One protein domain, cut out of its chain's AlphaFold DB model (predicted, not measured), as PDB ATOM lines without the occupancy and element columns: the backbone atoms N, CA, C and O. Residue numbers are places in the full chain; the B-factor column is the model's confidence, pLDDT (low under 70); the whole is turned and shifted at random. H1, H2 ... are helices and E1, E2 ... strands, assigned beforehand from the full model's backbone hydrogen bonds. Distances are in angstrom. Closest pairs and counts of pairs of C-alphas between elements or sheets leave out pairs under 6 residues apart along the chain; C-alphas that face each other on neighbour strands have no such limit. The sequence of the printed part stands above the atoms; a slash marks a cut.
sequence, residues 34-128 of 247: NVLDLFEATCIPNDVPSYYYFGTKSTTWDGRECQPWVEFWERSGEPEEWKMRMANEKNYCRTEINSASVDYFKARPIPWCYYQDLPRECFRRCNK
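What this domain is: This is residues 34 to 128 of the 247 residues of the protein "Kringle domain-containing protein" of Steinernema carpocapsae (UniProt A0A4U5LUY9). Little regular structure: an elongated, loop-rich body has strand hairpin E2 and E3 near its middle, helical hairpin H1 and H2 at one end, and the small parallel pair E1 and E4 at the other. The 95 printed residues, with 34 in named elements of mixed class, run E1, H1, H2, H3, E2, E3, E4. It is compact, radius of gyration 12.9 A for the C-alphas, spanning 40 by 24 by 24 A.

How they stand to each other: Start at E1, residues 43 to 45, parallel to E4, residues 124 to 126; N 44 and O 124 are 3.0 A apart. Next, H1, residues 69 to 76, and H2, residues 80 to 87, touch as a hairpin, closest at C-alphas 70 and 87, 5.9 A. O i to N i+4 pairs are within hydrogen-bond range throughout H2, 3 of 4 in H1. H3, residues 103 to 106, is apart from both. E2, residues 112 to 115, and E3, residues 118 to 121, form an antiparallel hairpin; N 120 and O 113 are 2.8 A apart.

Where its parts are: Find E1's start, C-alpha 43, at (10.785, -83.287, -80.739) and E4's end, C-alpha 126, at (7.889, -87.843, -83.211). H2 spans 10.8 A.

The domain as a whole: The printed part has no cut. Links E1 to H1 and H2 to H3 are long. Residues 96 to 109 are among 30 under pLDDT 70.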
ATOM      1  N   ASN A  34       4.673 -80.968 -73.686       63.31
ATOM      2  CA  ASN A  34       3.745 -79.972 -73.200       63.31
ATOM      3  C   ASN A  34       3.670 -78.862 -74.245       63.31
ATOM      4  O   ASN A  34       4.623 -78.122 -74.443       63.31
ATOM      5  N   VAL A  35       2.524 -78.733 -74.911       60.56
ATOM      6  CA  VAL A  35       2.300 -77.669 -75.906       60.56
ATOM      7  C   VAL A  35       2.454 -76.272 -75.278       60.56
ATOM      8  O   VAL A  35       2.732 -75.314 -75.992       60.56
ATOM      9  N   LEU A  36       2.271 -76.155 -73.957       60.66
ATOM     10  CA  LEU A  36       2.440 -74.915 -73.195       60.66
ATOM     11  C   LEU A  36       3.874 -74.687 -72.709       60.66
ATOM     12  O   LEU A  36       4.175 -73.588 -72.248       60.66
ATOM     13  N   ASP A  37       4.746 -75.695 -72.778       68.94
ATOM     14  CA  ASP A  37       6.173 -75.473 -72.590       68.94
ATOM     15  C   ASP A  37       6.706 -74.897 -73.890       68.94
ATOM     16  O   ASP A  37       6.767 -75.590 -74.898       68.94
ATOM     17  N   LEU A  38       7.008 -73.604 -73.890       74.88
ATOM     18  CA  LEU A  38       7.430 -72.886 -75.087       74.88
ATOM     19  C   LEU A  38       8.956 -72.773 -75.187       74.88
ATOM     20  O   LEU A  38       9.457 -72.211 -76.158       74.88
ATOM     21  N   PHE A  39       9.707 -73.251 -74.195       76.25
ATOM     22  CA  PHE A  39      11.151 -73.022 -74.098       76.25
ATOM     23  C   PHE A  39      11.953 -74.305 -74.276       76.25
ATOM     24  O   PHE A  39      13.067 -74.259 -74.808       76.25
ATOM     25  N   GLU A  40      11.365 -75.443 -73.914       74.44
ATOM     26  CA  GLU A  40      12.017 -76.740 -73.971       74.44
ATOM     27  C   GLU A  40      11.210 -77.713 -74.838       74.44
ATOM     28  O   GLU A  40      10.049 -78.029 -74.595       74.44
ATOM     29  N   ALA A  41      11.845 -78.196 -75.905       78.00
ATOM     30  CA  ALA A  41      11.299 -79.248 -76.747       78.00
ATOM     31  C   ALA A  41      12.436 -80.079 -77.335       78.00
ATOM     32  O   ALA A  41      13.410 -79.546 -77.858       78.00
ATOM     33  N   THR A  42      12.311 -81.404 -77.301       79.94
ATOM     34  CA  THR A  42      13.263 -82.304 -77.976       79.94
ATOM     35  C   THR A  42      12.767 -82.668 -79.376       79.94
ATOM     36  O   THR A  42      13.531 -82.686 -80.342       79.94
ATOM     37  N   CYS A  43      11.466 -82.930 -79.501       83.50
ATOM     38  CA  CYS A  43      10.785 -83.287 -80.739       83.50
ATOM     39  C   CYS A  43       9.340 -82.783 -80.705       83.50
ATOM     40  O   CYS A  43       8.790 -82.552 -79.629       83.50
ATOM     41  N   ILE A  44       8.714 -82.636 -81.875       82.69
ATOM     42  CA  ILE A  44       7.322 -82.181 -81.971       82.69
ATOM     43  C   ILE A  44       6.441 -83.357 -82.388       82.69
ATOM     44  O   ILE A  44       6.695 -83.974 -83.430       82.69
ATOM     45  N   PRO A  45       5.395 -83.689 -81.617       82.62
ATOM     46  CA  PRO A  45       4.531 -84.805 -81.946       82.62
ATOM     47  C   PRO A  45       3.858 -84.695 -83.320       82.62
ATOM     48  O   PRO A  45       3.526 -83.609 -83.793       82.62
ATOM     49  N   ASN A  46       3.626 -85.839 -83.962       79.88
ATOM     50  CA  ASN A  46       2.982 -85.940 -85.276       79.88
ATOM     51  C   ASN A  46       1.549 -85.394 -85.299       79.88
ATOM     52  O   ASN A  46       1.098 -84.901 -86.329       79.88
ATOM     53  N   ASP A  47       0.846 -85.483 -84.175       74.75
ATOM     54  CA  ASP A  47      -0.527 -85.013 -83.993       74.75
ATOM     55  C   ASP A  47      -0.612 -83.544 -83.546       74.75
ATOM     56  O   ASP A  47      -1.710 -83.012 -83.417       74.75
ATOM     57  N   VAL A  48       0.527 -82.875 -83.328       73.62
ATOM     58  CA  VAL A  48       0.586 -81.440 -83.024       73.62
ATOM     59  C   VAL A  48       0.733 -80.668 -84.342       73.62
ATOM     60  O   VAL A  48       1.791 -80.728 -84.971       73.62
ATOM     61  N   PRO A  49      -0.304 -79.959 -84.819       68.19
ATOM     62  CA  PRO A  49      -0.261 -79.302 -86.126       68.19
ATOM     63  C   PRO A  49       0.712 -78.116 -86.153       68.19
ATOM     64  O   PRO A  49       1.419 -77.937 -87.148       68.19
ATOM     65  N   SER A  50       0.783 -77.364 -85.053       74.44
ATOM     66  CA  SER A  50       1.647 -76.200 -84.862       74.44
ATOM     67  C   SER A  50       2.209 -76.139 -83.444       74.44
ATOM     68  O   SER A  50       1.611 -76.678 -82.512       74.44
ATOM     69  N   TYR A  51       3.356 -75.485 -83.277       75.12
ATOM     70  CA  TYR A  51       3.978 -75.302 -81.968       75.12
ATOM     71  C   TYR A  51       4.837 -74.044 -81.932       75.12
ATOM     72  O   TYR A  51       5.728 -73.895 -82.767       75.12
ATOM     73  N   TYR A  52       4.581 -73.166 -80.961       77.75
ATOM     74  CA  TYR A  52       5.337 -71.937 -80.734       77.75
ATOM     75  C   TYR A  52       6.539 -72.202 -79.833       77.75
ATOM     76  O   TYR A  52       6.385 -72.757 -78.751       77.75
ATOM     77  N   TYR A  53       7.723 -71.785 -80.278       81.69
ATOM     78  CA  TYR A  53       8.972 -71.978 -79.547       81.69
ATOM     79  C   TYR A  53       9.707 -70.650 -79.348       81.69
ATOM     80  O   TYR A  53      10.003 -69.943 -80.313       81.69
ATOM     81  N   PHE A  54      10.018 -70.350 -78.090       81.44
ATOM     82  CA  PHE A  54      10.726 -69.162 -77.608       81.44
ATOM     83  C   PHE A  54      12.061 -69.501 -76.925       81.44
ATOM     84  O   PHE A  54      12.722 -68.613 -76.391       81.44
ATOM     85  N   GLY A  55      12.486 -70.768 -76.937       85.75
ATOM     86  CA  GLY A  55      13.790 -71.166 -76.406       85.75
ATOM     87  C   GLY A  55      14.967 -70.751 -77.298       85.75
ATOM     88  O   GLY A  55      14.816 -70.040 -78.296       85.75
ATOM     89  N   THR A  56      16.167 -71.201 -76.938       91.06
ATOM     90  CA  THR A  56      17.440 -70.752 -77.538       91.06
ATOM     91  C   THR A  56      18.077 -71.769 -78.482       91.06
ATOM     92  O   THR A  56      19.229 -71.604 -78.881       91.06
ATOM     93  N   LYS A  57      17.361 -72.833 -78.868       90.94
ATOM     94  CA  LYS A  57      17.874 -73.787 -79.857       90.94
ATOM     95  C   LYS A  57      18.200 -73.069 -81.169       90.94
ATOM     96  O   LYS A  57      17.328 -72.428 -81.742       90.94
ATOM     97  N   SER A  58      19.432 -73.227 -81.642       94.06
ATOM     98  CA  SER A  58      19.982 -72.626 -82.867       94.06
ATOM     99  C   SER A  58      20.493 -73.677 -83.857       94.06
ATOM    100  O   SER A  58      21.383 -73.419 -84.664       94.06
ATOM    101  N   THR A  59      19.957 -74.895 -83.783       94.69
ATOM    102  CA  THR A  59      20.343 -76.008 -84.651       94.69
ATOM    103  C   THR A  59      19.129 -76.684 -85.266       94.69
ATOM    104  O   THR A  59      18.065 -76.800 -84.647       94.69
ATOM    105  N   THR A  60      19.293 -77.158 -86.497       93.38
ATOM    106  CA  THR A  60      18.295 -77.962 -87.197       93.38
ATOM    107  C   THR A  60      18.179 -79.355 -86.573       93.38
ATOM    108  O   THR A  60      19.036 -79.791 -85.798       93.38
ATOM    109  N   TRP A  61      17.128 -80.106 -86.917       90.50
ATOM    110  CA  TRP A  61      16.965 -81.468 -86.390       90.50
ATOM    111  C   TRP A  61      18.091 -82.429 -86.814       90.50
ATOM    112  O   TRP A  61      18.342 -83.409 -86.115       90.50
ATOM    113  N   ASP A  62      18.755 -82.155 -87.940       91.12
ATOM    114  CA  ASP A  62      19.903 -82.901 -88.463       91.12
ATOM    115  C   ASP A  62      21.260 -82.322 -88.017       91.12
ATOM    116  O   ASP A  62      22.301 -82.750 -88.513       91.12
ATOM    117  N   GLY A  63      21.262 -81.382 -87.063       92.44
ATOM    118  CA  GLY A  63      22.469 -80.898 -86.389       92.44
ATOM    119  C   GLY A  63      23.233 -79.796 -87.122       92.44
ATOM    120  O   GLY A  63      24.384 -79.537 -86.784       92.44
ATOM    121  N   ARG A  64      22.626 -79.139 -88.115       94.75
ATOM    122  CA  ARG A  64      23.234 -77.990 -88.797       94.75
ATOM    123  C   ARG A  64      22.984 -76.720 -88.002       94.75
ATOM    124  O   ARG A  64      21.904 -76.542 -87.442       94.75
ATOM    125  N   GLU A  65      23.967 -75.836 -87.978       95.25
ATOM    126  CA  GLU A  65      23.842 -74.544 -87.312       95.25
ATOM    127  C   GLU A  65      22.929 -73.604 -88.102       95.25
ATOM    128  O   GLU A  65      23.050 -73.472 -89.318       95.25
ATOM    129  N   CYS A  66      22.001 -72.958 -87.409       92.56
ATOM    130  CA  CYS A  66      21.118 -71.973 -88.003       92.56
ATOM    131  C   CYS A  66      21.885 -70.688 -88.334       92.56
ATOM    132  O   CYS A  66      22.691 -70.192 -87.545       92.56
ATOM    133  N   GLN A  67      21.566 -70.106 -89.482       90.62
ATOM    134  CA  GLN A  67      22.025 -68.790 -89.883       90.62
ATOM    135  C   GLN A  67      21.323 -67.700 -89.053       90.62
ATOM    136  O   GLN A  67      20.123 -67.828 -88.777       90.62
ATOM    137  N   PRO A  68      22.026 -66.618 -88.670       89.25
ATOM    138  CA  PRO A  68      21.406 -65.459 -88.046       89.25
ATOM    139  C   PRO A  68      20.301 -64.870 -88.912       89.25
ATOM    140  O   PRO A  68      20.459 -64.643 -90.111       89.25
ATOM    141  N   TRP A  69      19.178 -64.569 -88.275       83.62
ATOM    142  CA  TRP A  69      18.012 -64.052 -88.965       83.62
ATOM    143  C   TRP A  69      18.262 -62.693 -89.634       83.62
ATOM    144  O   TRP A  69      17.767 -62.433 -90.732       83.62
ATOM    145  N   VAL A  70      19.075 -61.847 -88.995       80.75
ATOM    146  CA  VAL A  70      19.448 -60.516 -89.499       80.75
ATOM    147  C   VAL A  70      20.181 -60.615 -90.840       80.75
ATOM    148  O   VAL A  70      19.823 -59.909 -91.776       80.75
ATOM    149  N   GLU A  71      21.128 -61.547 -90.983       77.56
ATOM    150  CA  GLU A  71      21.916 -61.717 -92.217       77.56
ATOM    151  C   GLU A  71      21.068 -62.136 -93.425       77.56
ATOM    152  O   GLU A  71      21.395 -61.836 -94.579       77.56
ATOM    153  N   PHE A  72      19.990 -62.884 -93.184       73.25
ATOM    154  CA  PHE A  72      19.055 -63.258 -94.237       73.25
ATOM    155  C   PHE A  72      18.197 -62.056 -94.656       73.25
ATOM    156  O   PHE A  72      18.105 -61.755 -95.848       73.25
ATOM    157  N   TRP A  73      17.612 -61.319 -93.706       72.75
ATOM    158  CA  TRP A  73      16.690 -60.232 -94.061       72.75
ATOM    159  C   TRP A  73      17.341 -58.917 -94.463       72.75
ATOM    160  O   TRP A  73      16.726 -58.148 -95.205       72.75
ATOM    161  N   GLU A  74      18.586 -58.665 -94.062       71.88
ATOM    162  CA  GLU A  74      19.385 -57.594 -94.667       71.88
ATOM    163  C   GLU A  74      19.490 -57.774 -96.187       71.88
ATOM    164  O   GLU A  74      19.476 -56.791 -96.925       71.88
ATOM    165  N   ARG A  75      19.510 -59.027 -96.666       72.25
ATOM    166  CA  ARG A  75      19.554 -59.350 -98.098       72.25
ATOM    167  C   ARG A  75      18.182 -59.435 -98.762       72.25
ATOM    168  O   ARG A  75      18.092 -59.189 -99.962       72.25
ATOM    169  N   SER A  76      17.120 -59.774 -98.030       68.00
ATOM    170  CA  SER A  76      15.789 -59.989 -98.620       68.00
ATOM    171  C   SER A  76      14.948 -58.715 -98.786       68.00
ATOM    172  O   SER A  76      13.922 -58.763 -99.460       68.00
ATOM    173  N   GLY A  77      15.345 -57.587 -98.181       68.00
ATOM    174  CA  GLY A  77      14.638 -56.306 -98.316       68.00
ATOM    175  C   GLY A  77      13.336 -56.188 -97.507       68.00
ATOM    176  O   GLY A  77      12.463 -55.408 -97.880       68.00
ATOM    177  N   GLU A  78      13.192 -56.950 -96.418       69.06
ATOM    178  CA  GLU A  78      12.015 -56.902 -95.531       69.06
ATOM    179  C   GLU A  78      11.934 -55.585 -94.714       69.06
ATOM    180  O   GLU A  78      12.958 -54.914 -94.519       69.06
ATOM    181  N   PRO A  79      10.739 -55.197 -94.211       68.88
ATOM    182  CA  PRO A  79      10.547 -53.966 -93.442       68.88
ATOM    183  C   PRO A  79      11.433 -53.875 -92.192       68.88
ATOM    184  O   PRO A  79      11.661 -54.861 -91.494       68.88
ATOM    185  N   GLU A  80      11.873 -52.659 -91.861       70.31
ATOM    186  CA  GLU A  80      12.815 -52.387 -90.763       70.31
ATOM    187  C   GLU A  80      12.320 -52.869 -89.382       70.31
ATOM    188  O   GLU A  80      13.109 -53.333 -88.560       70.31
ATOM    189  N   GLU A  81      11.002 -52.856 -89.143       70.38
ATOM    190  CA  GLU A  81      10.390 -53.381 -87.910       70.38
ATOM    191  C   GLU A  81      10.711 -54.868 -87.670       70.38
ATOM    192  O   GLU A  81      10.920 -55.292 -86.530       70.38
ATOM    193  N   TRP A  82      10.799 -55.668 -88.737       67.56
ATOM    194  CA  TRP A  82      11.106 -57.097 -88.636       67.56
ATOM    195  C   TRP A  82      12.565 -57.348 -88.298       67.56
ATOM    196  O   TRP A  82      12.865 -58.231 -87.489       67.56
ATOM    197  N   LYS A  83      13.464 -56.524 -88.843       65.69
ATOM    198  CA  LYS A  83      14.894 -56.591 -88.535       65.69
ATOM    199  C   LYS A  83      15.139 -56.353 -87.047       65.69
ATOM    200  O   LYS A  83      15.835 -57.142 -86.412       65.69
ATOM    201  N   MET A  84      14.498 -55.337 -86.462       66.19
ATOM    202  CA  MET A  84      14.641 -55.036 -85.032       66.19
ATOM    203  C   MET A  84      14.081 -56.140 -84.134       66.19
ATOM    204  O   MET A  84      14.725 -56.522 -83.157       66.19
ATOM    205  N   ARG A  85      12.899 -56.681 -84.460       67.75
ATOM    206  CA  ARG A  85      12.282 -57.758 -83.672       67.75
ATOM    207  C   ARG A  85      13.194 -58.978 -83.580       67.75
ATOM    208  O   ARG A  85      13.284 -59.604 -82.529       67.75
ATOM    209  N   MET A  86      13.874 -59.290 -84.673       66.88
ATOM    210  CA  MET A  86      14.601 -60.540 -84.815       66.88
ATOM    211  C   MET A  86      16.106 -60.424 -84.586       66.88
ATOM    212  O   MET A  86      16.760 -61.440 -84.366       66.88
ATOM    213  N   ALA A  87      16.648 -59.205 -84.526       63.56
ATOM    214  CA  ALA A  87      17.977 -58.959 -83.975       63.56
ATOM    215  C   ALA A  87      18.121 -59.547 -82.558       63.56
ATOM    216  O   ALA A  87      19.168 -60.092 -82.210       63.56
ATOM    217  N   ASN A  88      17.038 -59.532 -81.774       71.00
ATOM    218  CA  ASN A  88      16.990 -60.148 -80.445       71.00
ATOM    219  C   ASN A  88      16.914 -61.683 -80.481       71.00
ATOM    220  O   ASN A  88      17.292 -62.346 -79.517       71.00
ATOM    221  N   GLU A  89      16.455 -62.251 -81.596       76.00
ATOM    222  CA  GLU A  89      16.245 -63.689 -81.774       76.00
ATOM    223  C   GLU A  89      17.492 -64.403 -82.322       76.00
ATOM    224  O   GLU A  89      17.507 -65.630 -82.419       76.00
ATOM    225  N   LYS A  90      18.558 -63.655 -82.648       86.50
ATOM    226  CA  LYS A  90      19.851 -64.164 -83.139       86.50
ATOM    227  C   LYS A  90      19.681 -65.154 -84.300       86.50
ATOM    228  O   LYS A  90      19.282 -64.752 -85.387       86.50
ATOM    229  N   ASN A  91      19.989 -66.431 -84.080       90.38
ATOM    230  CA  ASN A  91      19.794 -67.550 -85.003       90.38
ATOM    231  C   ASN A  91      18.892 -68.645 -84.399       90.38
ATOM    232  O   ASN A  91      18.963 -69.807 -84.795       90.38
ATOM    233  N   TYR A  92      18.071 -68.307 -83.404       91.00
ATOM    234  CA  TYR A  92      17.230 -69.280 -82.718       91.00
ATOM    235  C   TYR A  92      16.045 -69.724 -83.579       91.00
ATOM    236  O   TYR A  92      15.476 -68.952 -84.338       91.00
ATOM    237  N   CYS A  93      15.612 -70.965 -83.417       89.56
ATOM    238  CA  CYS A  93      14.479 -71.546 -84.126       89.56
ATOM    239  C   CYS A  93      13.159 -70.839 -83.802       89.56
ATOM    240  O   CYS A  93      12.833 -70.684 -82.629       89.56
ATOM    241  N   ARG A  94      12.350 -70.455 -84.794       86.94
ATOM    242  CA  ARG A  94      11.093 -69.714 -84.564       86.94
ATOM    243  C   ARG A  94       9.952 -70.229 -85.431       86.94
ATOM    244  O   ARG A  94      10.166 -70.744 -86.522       86.94
ATOM    245  N   THR A  95       8.734 -70.131 -84.906       77.56
ATOM    246  CA  THR A  95       7.511 -70.677 -85.527       77.56
ATOM    247  C   THR A  95       6.844 -69.698 -86.482       77.56
ATOM    248  O   THR A  95       6.218 -70.105 -87.457       77.56
ATOM    249  N   GLU A  96       7.004 -68.404 -86.229       66.38
ATOM    250  CA  GLU A  96       6.427 -67.341 -87.038       66.38
ATOM    251  C   GLU A  96       7.479 -66.310 -87.341       66.38
ATOM    252  O   GLU A  96       7.983 -65.662 -86.422       66.38
ATOM    253  N   ILE A  97       7.732 -66.094 -88.626       55.56
ATOM    254  CA  ILE A  97       8.285 -64.826 -89.059       55.56
ATOM    255  C   ILE A  97       7.662 -64.518 -90.405       55.56
ATOM    256  O   ILE A  97       7.884 -65.243 -91.374       55.56
ATOM    257  N   ASN A  98       6.799 -63.504 -90.415       53.31
ATOM    258  CA  ASN A  98       6.144 -62.993 -91.607       53.31
ATOM    259  C   ASN A  98       7.172 -62.819 -92.723       53.31
ATOM    260  O   ASN A  98       7.944 -61.872 -92.727       53.31
ATOM    261  N   SER A  99       7.181 -63.752 -93.660       44.00
ATOM    262  CA  SER A  99       7.790 -63.577 -94.962       44.00
ATOM    263  C   SER A  99       6.977 -64.423 -95.921       44.00
ATOM    264  O   SER A  99       6.550 -65.543 -95.624       44.00
ATOM    265  N   ALA A 100       6.702 -63.855 -97.084       46.12
ATOM    266  CA  ALA A 100       6.001 -64.519 -98.168       46.12
ATOM    267  C   ALA A 100       6.721 -65.800 -98.648       46.12
ATOM    268  O   ALA A 100       6.158 -66.553 -99.441       46.12
ATOM    269  N   SER A 101       7.928 -66.082 -98.150       47.62
ATOM    270  CA  SER A 101       8.711 -67.270 -98.440       47.62
ATOM    271  C   SER A 101       8.238 -68.482 -97.639       47.62
ATOM    272  O   SER A 101       8.498 -68.623 -96.448       47.62
ATOM    273  N   VAL A 102       7.647 -69.408 -98.393       50.94
ATOM    274  CA  VAL A 102       7.507 -70.844 -98.118       50.94
ATOM    275  C   VAL A 102       6.121 -71.241 -97.615       50.94
ATOM    276  O   VAL A 102       5.868 -71.498 -96.439       50.94
ATOM    277  N   ASP A 103       5.218 -71.397 -98.585       53.25
ATOM    278  CA  ASP A 103       3.873 -71.963 -98.417       53.25
ATOM    279  C   ASP A 103       3.866 -73.332 -97.705       53.25
ATOM    280  O   ASP A 103       2.875 -73.694 -97.074       53.25
ATOM    281  N   TYR A 104       4.992 -74.059 -97.718       47.66
ATOM    282  CA  TYR A 104       5.172 -75.314 -96.982       47.66
ATOM    283  C   TYR A 104       5.096 -75.134 -95.451       47.66
ATOM    284  O   TYR A 104       4.470 -75.952 -94.776       47.66
ATOM    285  N   PHE A 105       5.651 -74.050 -94.895       52.34
ATOM    286  CA  PHE A 105       5.638 -73.793 -93.443       52.34
ATOM    287  C   PHE A 105       4.405 -73.008 -92.977       52.34
ATOM    288  O   PHE A 105       4.021 -73.118 -91.814       52.34
ATOM    289  N   LYS A 106       3.699 -72.316 -93.885       55.19
ATOM    290  CA  LYS A 106       2.376 -71.727 -93.593       55.19
ATOM    291  C   LYS A 106       1.320 -72.790 -93.275       55.19
ATOM    292  O   LYS A 106       0.435 -72.555 -92.460       55.19
ATOM    293  N   ALA A 107       1.415 -73.969 -93.896       53.47
ATOM    294  CA  ALA A 107       0.477 -75.067 -93.664       53.47
ATOM    295  C   ALA A 107       0.709 -75.796 -92.326       53.47
ATOM    296  O   ALA A 107      -0.206 -76.449 -91.820       53.47
ATOM    297  N   ARG A 108       1.925 -75.718 -91.761       60.97
ATOM    298  CA  ARG A 108       2.314 -76.345 -90.485       60.97
ATOM    299  C   ARG A 108       3.351 -75.471 -89.760       60.97
ATOM    300  O   ARG A 108       4.544 -75.672 -89.984       60.97
ATOM    301  N   PRO A 109       2.917 -74.542 -88.887       69.06
ATOM    302  CA  PRO A 109       3.808 -73.678 -88.116       69.06
ATOM    303  C   PRO A 109       4.613 -74.502 -87.106       69.06
ATOM    304  O   PRO A 109       4.194 -74.742 -85.973       69.06
ATOM    305  N   ILE A 110       5.769 -74.985 -87.538       80.94
ATOM    306  CA  ILE A 110       6.767 -75.682 -86.726       80.94
ATOM    307  C   ILE A 110       7.967 -74.744 -86.612       80.94
ATOM    308  O   ILE A 110       8.271 -74.085 -87.603       80.94
ATOM    309  N   PRO A 111       8.692 -74.697 -85.483       87.81
ATOM    310  CA  PRO A 111       9.893 -73.889 -85.396       87.81
ATOM    311  C   PRO A 111      10.935 -74.290 -86.447       87.81
ATOM    312  O   PRO A 111      11.303 -75.466 -86.578       87.81
ATOM    313  N   TRP A 112      11.430 -73.293 -87.164       88.31
ATOM    314  CA  TRP A 112      12.379 -73.435 -88.258       88.31
ATOM    315  C   TRP A 112      13.449 -72.343 -88.181       88.31
ATOM    316  O   TRP A 112      13.344 -71.408 -87.384       88.31
ATOM    317  N   CYS A 113      14.496 -72.490 -88.984       88.50
ATOM    318  CA  CYS A 113      15.540 -71.489 -89.181       88.50
ATOM    319  C   CYS A 113      16.101 -71.568 -90.606       88.50
ATOM    320  O   CYS A 113      15.806 -72.518 -91.336       88.50
ATOM    321  N   TYR A 114      16.914 -70.593 -91.013       86.81
ATOM    322  CA  TYR A 114      17.652 -70.668 -92.274       86.81
ATOM    323  C   TYR A 114      18.972 -71.423 -92.100       86.81
ATOM    324  O   TYR A 114      19.660 -71.267 -91.100       86.81
ATOM    325  N   TYR A 115      19.345 -72.218 -93.096       89.69
ATOM    326  CA  TYR A 115      20.687 -72.769 -93.267       89.69
ATOM    327  C   TYR A 115      21.061 -72.616 -94.738       89.69
ATOM    328  O   TYR A 115      20.385 -73.192 -95.594       89.69
ATOM    329  N   GLN A 116      22.120 -71.853 -95.030       88.38
ATOM    330  CA  GLN A 116      22.527 -71.532 -96.406       88.38
ATOM    331  C   GLN A 116      21.349 -70.988 -97.233       88.38
ATOM    332  O   GLN A 116      21.041 -71.514 -98.300       88.38
ATOM    333  N   ASP A 117      20.638 -69.993 -96.692       82.06
ATOM    334  CA  ASP A 117      19.462 -69.361 -97.318       82.06
ATOM    335  C   ASP A 117      18.252 -70.277 -97.576       82.06
ATOM    336  O   ASP A 117      17.266 -69.859 -98.182       82.06
ATOM    337  N   LEU A 118      18.277 -71.517 -97.077       83.81
ATOM    338  CA  LEU A 118      17.170 -72.464 -97.193       83.81
ATOM    339  C   LEU A 118      16.507 -72.699 -95.833       83.81
ATOM    340  O   LEU A 118      17.211 -72.963 -94.854       83.81
ATOM    341  N   PRO A 119      15.167 -72.665 -95.743       84.75
ATOM    342  CA  PRO A 119      14.476 -72.928 -94.491       84.75
ATOM    343  C   PRO A 119      14.575 -74.410 -94.117       84.75
ATOM    344  O   PRO A 119      14.419 -75.308 -94.953       84.75
ATOM    345  N   ARG A 120      14.834 -74.676 -92.837       88.38
ATOM    346  CA  ARG A 120      15.001 -76.014 -92.265       88.38
ATOM    347  C   ARG A 120      14.258 -76.132 -90.942       88.38
ATOM    348  O   ARG A 120      14.257 -75.216 -90.128       88.38
ATOM    349  N   GLU A 121      13.659 -77.296 -90.719       89.62
ATOM    350  CA  GLU A 121      12.991 -77.619 -89.458       89.62
ATOM    351  C   GLU A 121      14.012 -77.786 -88.324       89.62
ATOM    352  O   GLU A 121      15.039 -78.455 -88.472       89.62
ATOM    353  N   CYS A 122      13.700 -77.231 -87.157       91.06
ATOM    354  CA  CYS A 122      14.560 -77.356 -85.983       91.06
ATOM    355  C   CYS A 122      14.296 -78.598 -85.136       91.06
ATOM    356  O   CYS A 122      15.144 -79.044 -84.359       91.06
ATOM    357  N   PHE A 123      13.104 -79.166 -85.268       89.06
ATOM    358  CA  PHE A 123      12.652 -80.269 -84.439       89.06
ATOM    359  C   PHE A 123      12.164 -81.403 -85.316       89.06
ATOM    360  O   PHE A 123      11.377 -81.203 -86.238       89.06
ATOM    361  N   ARG A 124      12.608 -82.618 -84.992       87.94
ATOM    362  CA  ARG A 124      12.117 -83.816 -85.659       87.94
ATOM    363  C   ARG A 124      10.676 -84.079 -85.233       87.94
ATOM    364  O   ARG A 124      10.302 -83.880 -84.075       87.94
ATOM    365  N   ARG A 125       9.885 -84.604 -86.162       83.31
ATOM    366  CA  ARG A 125       8.563 -85.152 -85.878       83.31
ATOM    367  C   ARG A 125       8.658 -86.479 -85.116       83.31
ATOM    368  O   ARG A 125       9.423 -87.361 -85.507       83.31
ATOM    369  N   CYS A 126       7.884 -86.635 -84.043       80.31
ATOM    370  CA  CYS A 126       7.889 -87.843 -83.211       80.31
ATOM    371  C   CYS A 126       6.482 -88.405 -82.963       80.31
ATOM    372  O   CYS A 126       5.478 -87.703 -83.036       80.31
ATOM    373  N   ASN A 127       6.377 -89.705 -82.689       76.88
ATOM    374  CA  ASN A 127       5.102 -90.323 -82.320       76.88
ATOM    375  C   ASN A 127       4.839 -90.117 -80.823       76.88
ATOM    376  O   ASN A 127       5.730 -90.395 -80.025       76.88
ATOM    377  N   LYS A 128       3.606 -89.753 -80.426       60.94
ATOM    378  CA  LYS A 128       3.135 -89.905 -79.034       60.94
ATOM    379  C   LYS A 128       2.966 -91.389 -78.711       60.94
ATOM    380  O   LYS A 128       1.866 -91.920 -78.620       60.94
TER     381      LYS A 128